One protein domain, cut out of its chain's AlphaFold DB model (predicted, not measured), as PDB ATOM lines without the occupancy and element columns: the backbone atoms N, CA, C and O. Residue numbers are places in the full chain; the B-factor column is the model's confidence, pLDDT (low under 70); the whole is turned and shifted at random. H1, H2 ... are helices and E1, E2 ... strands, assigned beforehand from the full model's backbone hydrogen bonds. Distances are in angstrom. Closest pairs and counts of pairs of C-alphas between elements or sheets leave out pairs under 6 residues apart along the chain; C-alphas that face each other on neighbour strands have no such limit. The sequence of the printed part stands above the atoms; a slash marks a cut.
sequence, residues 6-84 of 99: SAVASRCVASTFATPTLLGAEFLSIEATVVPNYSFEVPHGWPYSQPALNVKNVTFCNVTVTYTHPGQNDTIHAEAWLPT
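What this domain is: This is residues 6 to 84 of the 99 residues of an uncharacterized protein of Fusarium oxysporum (UniProt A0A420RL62). A long hairpin of two strands, E1 and E2, bends sharply, and E3 runs beside E2 on one side of the bend, making a twisted sheet with short helix H1 over it. Beyond the bend, residues 45 to 50 stick out. The printed part has 79 residues, with one named helix and three named strands in the order H1, E1, E2, E3; strands hold 37 of the 43 residues in named elements, the class being mostly strand, and the sheet's order is E1 - E2 - E3, antiparallel. The whole is loose, radius of gyration of the C-alphas 15.8 A, and flat, spanning 41 by 36 by 15 A.

Where its parts are: E1, residues 26 to 40, spans 32.7 A from C-alpha 26 at (-12.690, -51.311, -30.622). E2, residues 55 to 68, spans 31.0 A. E3, residues 76 to 83, spans 22.6 A, ending at C-alpha 83 (-13.354, -32.092, -48.636). H1 is residues 6 to 11, 8.9 A.

How they stand to each other: E1, E2 and E3 form a meander, each strand the antiparallel neighbour of the one before. E1 bends by 99 degrees at residue 37, E2 by 102 degrees at residue 58. Within hydrogen-bond range are N 31 and O 64 in hairpin E1 and E2, 2.9 A, and N 63 and O 80 in hairpin E2 and E3, 2.9 A. H1 is on the sheet, height 8.9 A; its closest C-alphas to E1 are Ala 9 and Val 34, 5.8 A. In H1, 1 of 2 O i to N i+4 pairs is within range.

The domain as a whole: The farthest C-alphas, Asn 57 and Gly 71, are 42.0 A apart. The printed part has no cut. Links H1 to E1 and E1 to E2 are long. No printed residue is under 70 in pLDDT.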
ATOM      1  N   SER A   6      -6.419 -37.400 -59.081       85.06
ATOM      2  CA  SER A   6      -5.354 -38.361 -58.765       85.06
ATOM      3  C   SER A   6      -4.597 -38.007 -57.481       85.06
ATOM      4  O   SER A   6      -4.261 -38.894 -56.699       85.06
ATOM      5  N   ALA A   7      -4.354 -36.719 -57.230       85.44
ATOM      6  CA  ALA A   7      -3.715 -36.272 -55.998       85.44
ATOM      7  C   ALA A   7      -4.642 -36.443 -54.783       85.44
ATOM      8  O   ALA A   7      -4.177 -36.891 -53.734       85.44
ATOM      9  N   VAL A   8      -5.947 -36.180 -54.926       88.06
ATOM     10  CA  VAL A   8      -6.940 -36.494 -53.880       88.06
ATOM     11  C   VAL A   8      -6.980 -38.001 -53.614       88.06
ATOM     12  O   VAL A   8      -6.912 -38.415 -52.461       88.06
ATOM     13  N   ALA A   9      -6.995 -38.826 -54.663       90.44
ATOM     14  CA  ALA A   9      -7.022 -40.285 -54.559       90.44
ATOM     15  C   ALA A   9      -5.807 -40.842 -53.821       90.44
ATOM     16  O   ALA A   9      -5.962 -41.702 -52.965       90.44
ATOM     17  N   SER A  10      -4.613 -40.292 -54.054       93.31
ATOM     18  CA  SER A  10      -3.406 -40.717 -53.329       93.31
ATOM     19  C   SER A  10      -3.455 -40.460 -51.815       93.31
ATOM     20  O   SER A  10      -2.735 -41.108 -51.061       93.31
ATOM     21  N   ARG A  11      -4.295 -39.518 -51.367       93.25
ATOM     22  CA  ARG A  11      -4.479 -39.145 -49.954       93.25
ATOM     23  C   ARG A  11      -5.763 -39.707 -49.346       93.25
ATOM     24  O   ARG A  11      -6.001 -39.516 -48.162       93.25
ATOM     25  N   CYS A  12      -6.597 -40.345 -50.160       96.56
ATOM     26  CA  CYS A  12      -7.886 -40.889 -49.771       96.56
ATOM     27  C   CYS A  12      -7.862 -42.408 -49.933       96.56
ATOM     28  O   CYS A  12      -8.529 -42.977 -50.794       96.56
ATOM     29  N   VAL A  13      -7.028 -43.053 -49.123       96.44
ATOM     30  CA  VAL A  13      -6.922 -44.511 -49.034       96.44
ATOM     31  C   VAL A  13      -6.825 -44.900 -47.566       96.44
ATOM     32  O   VAL A  13      -6.275 -44.152 -46.766       96.44
ATOM     33  N   ALA A  14      -7.342 -46.066 -47.184       96.94
ATOM     34  CA  ALA A  14      -7.404 -46.466 -45.775       96.94
ATOM     35  C   ALA A  14      -6.040 -46.377 -45.060       96.94
ATOM     36  O   ALA A  14      -5.956 -45.913 -43.928       96.94
ATOM     37  N   SER A  15      -4.953 -46.726 -45.756       96.12
ATOM     38  CA  SER A  15      -3.592 -46.718 -45.210       96.12
ATOM     39  C   SER A  15      -3.025 -45.329 -44.893       96.12
ATOM     40  O   SER A  15      -1.983 -45.249 -44.248       96.12
ATOM     41  N   THR A  16      -3.646 -44.235 -45.349       95.94
ATOM     42  CA  THR A  16      -3.232 -42.873 -44.956       95.94
ATOM     43  C   THR A  16      -3.817 -42.444 -43.614       95.94
ATOM     44  O   THR A  16      -3.446 -41.388 -43.105       95.94
ATOM     45  N   PHE A  17      -4.716 -43.242 -43.038       95.88
ATOM     46  CA  PHE A  17      -5.323 -42.995 -41.738       95.88
ATOM     47  C   PHE A  17      -4.708 -43.924 -40.694       95.88
ATOM     48  O   PHE A  17      -4.561 -45.125 -40.911       95.88
ATOM     49  N   ALA A  18      -4.352 -43.361 -39.543       96.31
ATOM     50  CA  ALA A  18      -3.988 -44.159 -38.383       96.31
ATOM     51  C   ALA A  18      -5.261 -44.656 -37.692       96.31
ATOM     52  O   ALA A  18      -6.218 -43.893 -37.546       96.31
ATOM     53  N   THR A  19      -5.251 -45.905 -37.223       95.06
ATOM     54  CA  THR A  19      -6.330 -46.418 -36.378       95.06
ATOM     55  C   THR A  19      -6.386 -45.602 -35.083       95.06
ATOM     56  O   THR A  19      -5.386 -45.551 -34.360       95.06
ATOM     57  N   PRO A  20      -7.510 -44.931 -34.786       92.19
ATOM     58  CA  PRO A  20      -7.627 -44.105 -33.594       92.19
ATOM     59  C   PRO A  20      -7.688 -44.955 -32.320       92.19
ATOM     60  O   PRO A  20      -8.039 -46.133 -32.336       92.19
ATOM     61  N   THR A  21      -7.375 -44.327 -31.190       94.81
ATOM     62  CA  THR A  21      -7.551 -44.911 -29.856       94.81
ATOM     63  C   THR A  21      -8.665 -44.167 -29.132       94.81
ATOM     64  O   THR A  21      -8.570 -42.951 -28.953       94.81
ATOM     65  N   LEU A  22      -9.701 -44.881 -28.694       95.56
ATOM     66  CA  LEU A  22     -10.839 -44.313 -27.976       95.56
ATOM     67  C   LEU A  22     -11.258 -45.265 -26.853       95.56
ATOM     68  O   LEU A  22     -11.437 -46.458 -27.076       95.56
ATOM     69  N   LEU A  23     -11.404 -44.738 -25.635       97.19
ATOM     70  CA  LEU A  23     -11.829 -45.540 -24.491       97.19
ATOM     71  C   LEU A  23     -13.237 -46.098 -24.733       97.19
ATOM     72  O   LEU A  23     -14.164 -45.337 -24.999       97.19
ATOM     73  N   GLY A  24     -13.387 -47.415 -24.593       96.50
ATOM     74  CA  GLY A  24     -14.671 -48.096 -24.752       96.50
ATOM     75  C   GLY A  24     -15.049 -48.434 -26.195       96.50
ATOM     76  O   GLY A  24     -16.134 -48.967 -26.393       96.50
ATOM     77  N   ALA A  25     -14.180 -48.176 -27.177       97.88
ATOM     78  CA  ALA A  25     -14.390 -48.562 -28.570       97.88
ATOM     79  C   ALA A  25     -13.258 -49.467 -29.074       97.88
ATOM     80  O   ALA A  25     -12.083 -49.233 -28.789       97.88
ATOM     81  N   GLU A  26     -13.616 -50.472 -29.866       97.94
ATOM     82  CA  GLU A  26     -12.690 -51.311 -30.622       97.94
ATOM     83  C   GLU A  26     -12.904 -51.080 -32.120       97.94
ATOM     84  O   GLU A  26     -13.998 -51.295 -32.644       97.94
ATOM     85  N   PHE A  27     -11.862 -50.608 -32.806       98.00
ATOM     86  CA  PHE A  27     -11.911 -50.287 -34.231       98.00
ATOM     87  C   PHE A  27     -11.685 -51.537 -35.080       98.00
ATOM     88  O   PHE A  27     -10.671 -52.216 -34.939       98.00
ATOM     89  N   LEU A  28     -12.625 -51.803 -35.985       97.50
ATOM     90  CA  LEU A  28     -12.661 -53.000 -36.821       97.50
ATOM     91  C   LEU A  28     -12.102 -52.733 -38.221       97.50
ATOM     92  O   LEU A  28     -11.334 -53.536 -38.746       97.50
ATOM     93  N   SER A  29     -12.470 -51.606 -38.838       97.88
ATOM     94  CA  SER A  29     -11.988 -51.244 -40.174       97.88
ATOM     95  C   SER A  29     -12.028 -49.741 -40.438       97.88
ATOM     96  O   SER A  29     -12.777 -48.990 -39.808       97.88
ATOM     97  N   ILE A  30     -11.207 -49.314 -41.400       98.50
ATOM     98  CA  ILE A  30     -11.261 -47.989 -42.016       98.50
ATOM     99  C   ILE A  30     -11.337 -48.201 -43.523       98.50
ATOM    100  O   ILE A  30     -10.494 -48.883 -44.104       98.50
ATOM    101  N   GLU A  31     -12.323 -47.587 -44.152       98.25
ATOM    102  CA  GLU A  31     -12.491 -47.542 -45.599       98.25
ATOM    103  C   GLU A  31     -12.413 -46.087 -46.047       98.25
ATOM    104  O   GLU A  31     -12.930 -45.200 -45.372       98.25
ATOM    105  N   ALA A  32     -11.745 -45.824 -47.169       98.25
ATOM    106  CA  ALA A  32     -11.633 -44.480 -47.721       98.25
ATOM    107  C   ALA A  32     -11.686 -44.532 -49.247       98.25
ATOM    108  O   ALA A  32     -10.927 -45.283 -49.861       98.25
ATOM    109  N   THR A  33     -12.581 -43.747 -49.850       97.06
ATOM    110  CA  THR A  33     -12.759 -43.674 -51.308       97.06
ATOM    111  C   THR A  33     -13.057 -42.245 -51.751       97.06
ATOM    112  O   THR A  33     -13.854 -41.537 -51.135       97.06
ATOM    113  N   VAL A  34     -12.431 -41.806 -52.845       97.06
ATOM    114  CA  VAL A  34     -12.742 -40.500 -53.445       97.06
ATOM    115  C   VAL A  34     -14.087 -40.557 -54.145       97.06
ATOM    116  O   VAL A  34     -14.312 -41.411 -54.999       97.06
ATOM    117  N   VAL A  35     -14.934 -39.576 -53.852       96.62
ATOM    118  CA  VAL A  35     -16.208 -39.357 -54.532       96.62
ATOM    119  C   VAL A  35     -16.103 -38.064 -55.347       96.62
ATOM    120  O   VAL A  35     -16.119 -36.975 -54.766       96.62
ATOM    121  N   PRO A  36     -15.943 -38.145 -56.682       94.62
ATOM    122  CA  PRO A  36     -15.869 -36.971 -57.544       94.62
ATOM    123  C   PRO A  36     -17.252 -36.512 -58.021       94.62
ATOM    124  O   PRO A  36     -18.157 -37.319 -58.225       94.62
ATOM    125  N   ASN A  37     -17.376 -35.209 -58.290       94.44
ATOM    126  CA  ASN A  37     -18.541 -34.579 -58.932       94.44
ATOM    127  C   ASN A  37     -19.894 -34.893 -58.264       94.44
ATOM    128  O   ASN A  37     -20.933 -34.965 -58.925       94.44
ATOM    129  N   TYR A  38     -19.893 -35.073 -56.944       95.25
ATOM    130  CA  TYR A  38     -21.093 -35.389 -56.188       95.25
ATOM    131  C   TYR A  38     -22.044 -34.193 -56.176       95.25
ATOM    132  O   TYR A  38     -21.655 -33.055 -55.892       95.25
ATOM    133  N   SER A  39     -23.307 -34.451 -56.489       95.88
ATOM    134  CA  SER A  39     -24.378 -33.468 -56.396       95.88
ATOM    135  C   SER A  39     -25.583 -34.120 -55.747       95.88
ATOM    136  O   SER A  39     -25.946 -35.241 -56.091       95.88
ATOM    137  N   PHE A  40     -26.207 -33.402 -54.825       93.19
ATOM    138  CA  PHE A  40     -27.375 -33.867 -54.101       93.19
ATOM    139  C   PHE A  40     -28.342 -32.708 -53.909       93.19
ATOM    140  O   PHE A  40     -27.967 -31.638 -53.418       93.19
ATOM    141  N   GLU A  41     -29.584 -32.919 -54.326       92.88
ATOM    142  CA  GLU A  41     -30.660 -31.969 -54.084       92.88
ATOM    143  C   GLU A  41     -31.326 -32.320 -52.765       92.88
ATOM    144  O   GLU A  41     -31.862 -33.414 -52.609       92.88
ATOM    145  N   VAL A  42     -31.253 -31.400 -51.808       88.94
ATOM    146  CA  VAL A  42     -31.816 -31.614 -50.479       88.94
ATOM    147  C   VAL A  42     -33.337 -31.497 -50.586       88.94
ATOM    148  O   VAL A  42     -33.825 -30.420 -50.946       88.94
ATOM    149  N   PRO A  43     -34.100 -32.567 -50.283       87.81
ATOM    150  CA  PRO A  43     -35.550 -32.535 -50.393       87.81
ATOM    151  C   PRO A  43     -36.177 -31.445 -49.525       87.81
ATOM    152  O   PRO A  43     -35.740 -31.167 -48.403       87.81
ATOM    153  N   HIS A  44     -37.252 -30.853 -50.040       78.81
ATOM    154  CA  HIS A  44     -38.021 -29.862 -49.302       78.81
ATOM    155  C   HIS A  44     -38.618 -30.509 -48.039       78.81
ATOM    156  O   HIS A  44     -39.351 -31.491 -48.134       78.81
ATOM    157  N   GLY A  45     -38.269 -29.978 -46.861       78.81
ATOM    158  CA  GLY A  45     -38.729 -30.471 -45.554       78.81
ATOM    159  C   GLY A  45     -37.686 -31.218 -44.713       78.81
ATOM    160  O   GLY A  45     -37.913 -31.418 -43.527       78.81
ATOM    161  N   TRP A  46     -36.531 -31.588 -45.275       82.44
ATOM    162  CA  TRP A  46     -35.395 -32.114 -44.494       82.44
ATOM    163  C   TRP A  46     -34.659 -31.056 -43.661       82.44
ATOM    164  O   TRP A  46     -34.211 -31.357 -42.553       82.44
ATOM    165  N   PRO A  47     -34.492 -29.815 -44.148       76.31
ATOM    166  CA  PRO A  47     -33.879 -28.762 -43.357       76.31
ATOM    167  C   PRO A  47     -34.887 -28.268 -42.310       76.31
ATOM    168  O   PRO A  47     -35.748 -27.446 -42.607       76.31
ATOM    169  N   TYR A  48     -34.814 -28.800 -41.087       75.25
ATOM    170  CA  TYR A  48     -35.755 -28.445 -40.015       75.25
ATOM    171  C   TYR A  48     -35.587 -26.996 -39.534       75.25
ATOM    172  O   TYR A  48     -36.557 -26.254 -39.424       75.25
ATOM    173  N   SER A  49     -34.351 -26.592 -39.235       80.81
ATOM    174  CA  SER A  49     -34.025 -25.310 -38.589       80.81
ATOM    175  C   SER A  49     -33.105 -24.412 -39.420       80.81
ATOM    176  O   SER A  49     -32.720 -23.333 -38.973       80.81
ATOM    177  N   GLN A  50     -32.731 -24.851 -40.621       77.69
ATOM    178  CA  GLN A  50     -31.734 -24.194 -41.464       77.69
ATOM    179  C   GLN A  50     -32.173 -24.200 -42.930       77.69
ATOM    180  O   GLN A  50     -32.973 -25.050 -43.304       77.69
ATOM    181  N   PRO A  51     -31.680 -23.285 -43.779       81.06
ATOM    182  CA  PRO A  51     -32.011 -23.296 -45.201       81.06
ATOM    183  C   PRO A  51     -31.581 -24.594 -45.897       81.06
ATOM    184  O   PRO A  51     -30.532 -25.160 -45.584       81.06
ATOM    185  N   ALA A  52     -32.361 -25.029 -46.891       82.38
ATOM    186  CA  ALA A  52     -31.944 -26.087 -47.805       82.38
ATOM    187  C   ALA A  52     -30.713 -25.623 -48.595       82.38
ATOM    188  O   ALA A  52     -30.780 -24.627 -49.317       82.38
ATOM    189  N   LEU A  53     -29.602 -26.349 -48.483       86.19
ATOM    190  CA  LEU A  53     -28.406 -26.105 -49.283       86.19
ATOM    191  C   LEU A  53     -28.114 -27.339 -50.124       86.19
ATOM    192  O   LEU A  53     -27.672 -28.364 -49.615       86.19
ATOM    193  N   ASN A  54     -28.374 -27.222 -51.425       90.75
ATOM    194  CA  ASN A  54     -28.042 -28.277 -52.368       90.75
ATOM    195  C   ASN A  54     -26.529 -28.436 -52.461       90.75
ATOM    196  O   ASN A  54     -25.788 -27.460 -52.605       90.75
ATOM    197  N   VAL A  55     -26.085 -29.684 -52.464       91.19
ATOM    198  CA  VAL A  55     -24.701 -30.022 -52.754       91.19
ATOM    199  C   VAL A  55     -24.547 -30.029 -54.270       91.19
ATOM    200  O   VAL A  55     -25.310 -30.697 -54.971       91.19
ATOM    201  N   LYS A  56     -23.591 -29.270 -54.805       94.06
ATOM    202  CA  LYS A  56     -23.379 -29.157 -56.254       94.06
ATOM    203  C   LYS A  56     -21.905 -29.344 -56.588       94.06
ATOM    204  O   LYS A  56     -21.070 -28.556 -56.158       94.06
ATOM    205  N   ASN A  57     -21.630 -30.366 -57.393       94.19
ATOM    206  CA  ASN A  57     -20.332 -30.678 -57.986       94.19
ATOM    207  C   ASN A  57     -19.154 -30.670 -56.993       94.19
ATOM    208  O   ASN A  57     -18.109 -30.070 -57.252       94.19
ATOM    209  N   VAL A  58     -19.327 -31.309 -55.836       92.94
ATOM    210  CA  VAL A  58     -18.278 -31.396 -54.812       92.94
ATOM    211  C   VAL A  58     -17.448 -32.661 -54.991       92.94
ATOM    212  O   VAL A  58     -17.949 -33.699 -55.419       92.94
ATOM    213  N   THR A  59     -16.167 -32.578 -54.645       94.56
ATOM    214  CA  THR A  59     -15.279 -33.740 -54.563       94.56
ATOM    215  C   THR A  59     -14.779 -33.870 -53.133       94.56
ATOM    216  O   THR A  59     -14.274 -32.901 -52.563       94.56
ATOM    217  N   PHE A  60     -14.921 -35.055 -52.550       95.75
ATOM    218  CA  PHE A  60     -14.501 -35.337 -51.179       95.75
ATOM    219  C   PHE A  60     -13.980 -36.766 -51.044       95.75
ATOM    220  O   PHE A  60     -14.233 -37.629 -51.886       95.75
ATOM    221  N   CYS A  61     -13.228 -37.003 -49.979       97.50
ATOM    222  CA  CYS A  61     -12.871 -38.331 -49.522       97.50
ATOM    223  C   CYS A  61     -13.960 -38.823 -48.567       97.50
ATOM    224  O   CYS A  61     -14.140 -38.242 -47.496       97.50
ATOM    225  N   ASN A  62     -14.703 -39.852 -48.967       97.75
ATOM    226  CA  ASN A  62     -15.627 -40.539 -48.076       97.75
ATOM    227  C   ASN A  62     -14.821 -41.531 -47.241       97.75
ATOM    228  O   ASN A  62     -14.195 -42.430 -47.805       97.75
ATOM    229  N   VAL A  63     -14.815 -41.333 -45.927       98.25
ATOM    230  CA  VAL A  63     -14.157 -42.209 -44.964       98.25
ATOM    231  C   VAL A  63     -15.219 -42.841 -44.083       98.25
ATOM    232  O   VAL A  63     -15.984 -42.129 -43.438       98.25
ATOM    233  N   THR A  64     -15.235 -44.165 -44.016       98.25
ATOM    234  CA  THR A  64     -16.083 -44.913 -43.088       98.25
ATOM    235  C   THR A  64     -15.205 -45.659 -42.099       98.25
ATOM    236  O   THR A  64     -14.341 -46.447 -42.482       98.25
ATOM    237  N   VAL A  65     -15.422 -45.400 -40.814       98.00
ATOM    238  CA  VAL A  65     -14.777 -46.112 -39.713       98.00
ATOM    239  C   VAL A  65     -15.805 -47.035 -39.081       98.00
ATOM    240  O   VAL A  65     -16.854 -46.578 -38.625       98.00
ATOM    241  N   THR A  66     -15.491 -48.325 -39.030       98.38
ATOM    242  CA  THR A  66     -16.338 -49.317 -38.368       98.38
ATOM    243  C   THR A  66     -15.741 -49.668 -37.016       98.38
ATOM    244  O   THR A  66     -14.561 -50.018 -36.932       98.38
ATOM    245  N   TYR A  67     -16.537 -49.582 -35.955       98.25
ATOM    246  CA  TYR A  67     -16.117 -49.933 -34.599       98.25
ATOM    247  C   TYR A  67     -17.258 -50.561 -33.793       98.25
ATOM    248  O   TYR A  67     -18.421 -50.507 -34.189       98.25
ATOM    249  N   THR A  68     -16.920 -51.173 -32.665       98.50
ATOM    250  CA  THR A  68     -17.868 -51.770 -31.712       98.50
ATOM    251  C   THR A  68     -17.583 -51.267 -30.302       98.50
ATOM    252  O   THR A  68     -16.452 -50.868 -30.000       98.50
ATOM    253  N   HIS A  69     -18.586 -51.289 -29.429       98.25
ATOM    254  CA  HIS A  69     -18.372 -51.188 -27.992       98.25
ATOM    255  C   HIS A  69     -18.185 -52.605 -27.418       98.25
ATOM    256  O   HIS A  69     -19.120 -53.415 -27.463       98.25
ATOM    257  N   PRO A  70     -17.014 -52.934 -26.833       97.50
ATOM    258  CA  PRO A  70     -16.758 -54.271 -26.309       97.50
ATOM    259  C   PRO A  70     -17.848 -54.737 -25.335       97.50
ATOM    260  O   PRO A  70     -18.136 -54.083 -24.333       97.50
ATOM    261  N   GLY A  71     -18.463 -55.882 -25.642       97.38
ATOM    262  CA  GLY A  71     -19.528 -56.488 -24.835       97.38
ATOM    263  C   GLY A  71     -20.955 -55.997 -25.119       97.38
ATOM    264  O   GLY A  71     -21.882 -56.563 -24.547       97.38
ATOM    265  N   GLN A  72     -21.162 -55.010 -26.000       97.25
ATOM    266  CA  GLN A  72     -22.503 -54.516 -26.370       97.25
ATOM    267  C   GLN A  72     -23.098 -55.218 -27.603       97.25
ATOM    268  O   GLN A  72     -24.281 -55.052 -27.887       97.25
ATOM    269  N   ASN A  73     -22.300 -56.033 -28.308       96.81
ATOM    270  CA  ASN A  73     -22.694 -56.740 -29.534       96.81
ATOM    271  C   ASN A  73     -23.310 -55.804 -30.592       96.81
ATOM    272  O   ASN A  73     -24.319 -56.123 -31.222       96.81
ATOM    273  N   ASP A  74     -22.701 -54.633 -30.760       98.12
ATOM    274  CA  ASP A  74     -23.077 -53.635 -31.749       98.12
ATOM    275  C   ASP A  74     -22.000 -53.482 -32.829       98.12
ATOM    276  O   ASP A  74     -20.856 -53.918 -32.698       98.12
ATOM    277  N   THR A  75     -22.378 -52.880 -33.949       98.25
ATOM    278  CA  THR A  75     -21.454 -52.484 -35.012       98.25
ATOM    279  C   THR A  75     -21.865 -51.104 -35.473       98.25
ATOM    280  O   THR A  75     -23.006 -50.884 -35.877       98.25
ATOM    281  N   ILE A  76     -20.941 -50.162 -35.356       97.81
ATOM    282  CA  ILE A  76     -21.180 -48.749 -35.594       97.81
ATOM    283  C   ILE A  76     -20.368 -48.327 -36.801       97.81
ATOM    284  O   ILE A  76     -19.167 -48.583 -36.869       97.81
ATOM    285  N   HIS A  77     -21.032 -47.640 -37.723       97.56
ATOM    286  CA  HIS A  77     -20.417 -47.034 -38.893       97.56
ATOM    287  C   HIS A  77     -20.410 -45.518 -38.711       97.56
ATOM    288  O   HIS A  77     -21.460 -44.875 -38.733       97.56
ATOM    289  N   ALA A  78     -19.225 -44.951 -38.503       96.12
ATOM    290  CA  ALA A  78     -19.018 -43.512 -38.474       96.12
ATOM    291  C   ALA A  78     -18.503 -43.052 -39.838       96.12
ATOM    292  O   ALA A  78     -17.388 -43.391 -40.236       96.12
ATOM    293  N   GLU A  79     -19.321 -42.278 -40.546       97.12
ATOM    294  CA  GLU A  79     -18.979 -41.712 -41.847       97.12
ATOM    295  C   GLU A  79     -18.475 -40.270 -41.696       97.12
ATOM    296  O   GLU A  79     -19.044 -39.461 -40.957       97.12
ATOM    297  N   ALA A  80     -17.413 -39.933 -42.424       96.88
ATOM    298  CA  ALA A  80     -16.898 -38.581 -42.551       96.88
ATOM    299  C   ALA A  80     -16.637 -38.238 -44.021       96.88
ATOM    300  O   ALA A  80     -15.967 -38.972 -44.746       96.88
ATOM    301  N   TRP A  81     -17.132 -37.079 -44.457       96.56
ATOM    302  CA  TRP A  81     -16.850 -36.534 -45.783       96.56
ATOM    303  C   TRP A  81     -15.775 -35.459 -45.660       96.56
ATOM    304  O   TRP A  81     -16.038 -34.345 -45.205       96.56
ATOM    305  N   LEU A  82     -14.546 -35.796 -46.052       96.25
ATOM    306  CA  LEU A  82     -13.404 -34.888 -45.978       96.25
ATOM    307  C   LEU A  82     -13.247 -34.155 -47.318       96.25
ATOM    308  O   LEU A  82     -12.876 -34.785 -48.314       96.25
ATOM    309  N   PRO A  83     -13.530 -32.844 -47.398       94.75
ATOM    310  CA  PRO A  83     -13.354 -32.092 -48.636       94.75
ATOM    311  C   PRO A  83     -11.874 -32.024 -49.036       94.75
ATOM    312  O   PRO A  83     -10.977 -32.262 -48.224       94.75
ATOM    313  N   THR A  84     -11.603 -31.659 -50.292       93.12
ATOM    314  CA  THR A  84     -10.223 -31.368 -50.708       93.12
ATOM    315  C   THR A  84      -9.624 -30.250 -49.857       93.12
ATOM    316  O   THR A  84     -10.345 -29.409 -49.317       93.12
TER     317      THR A  84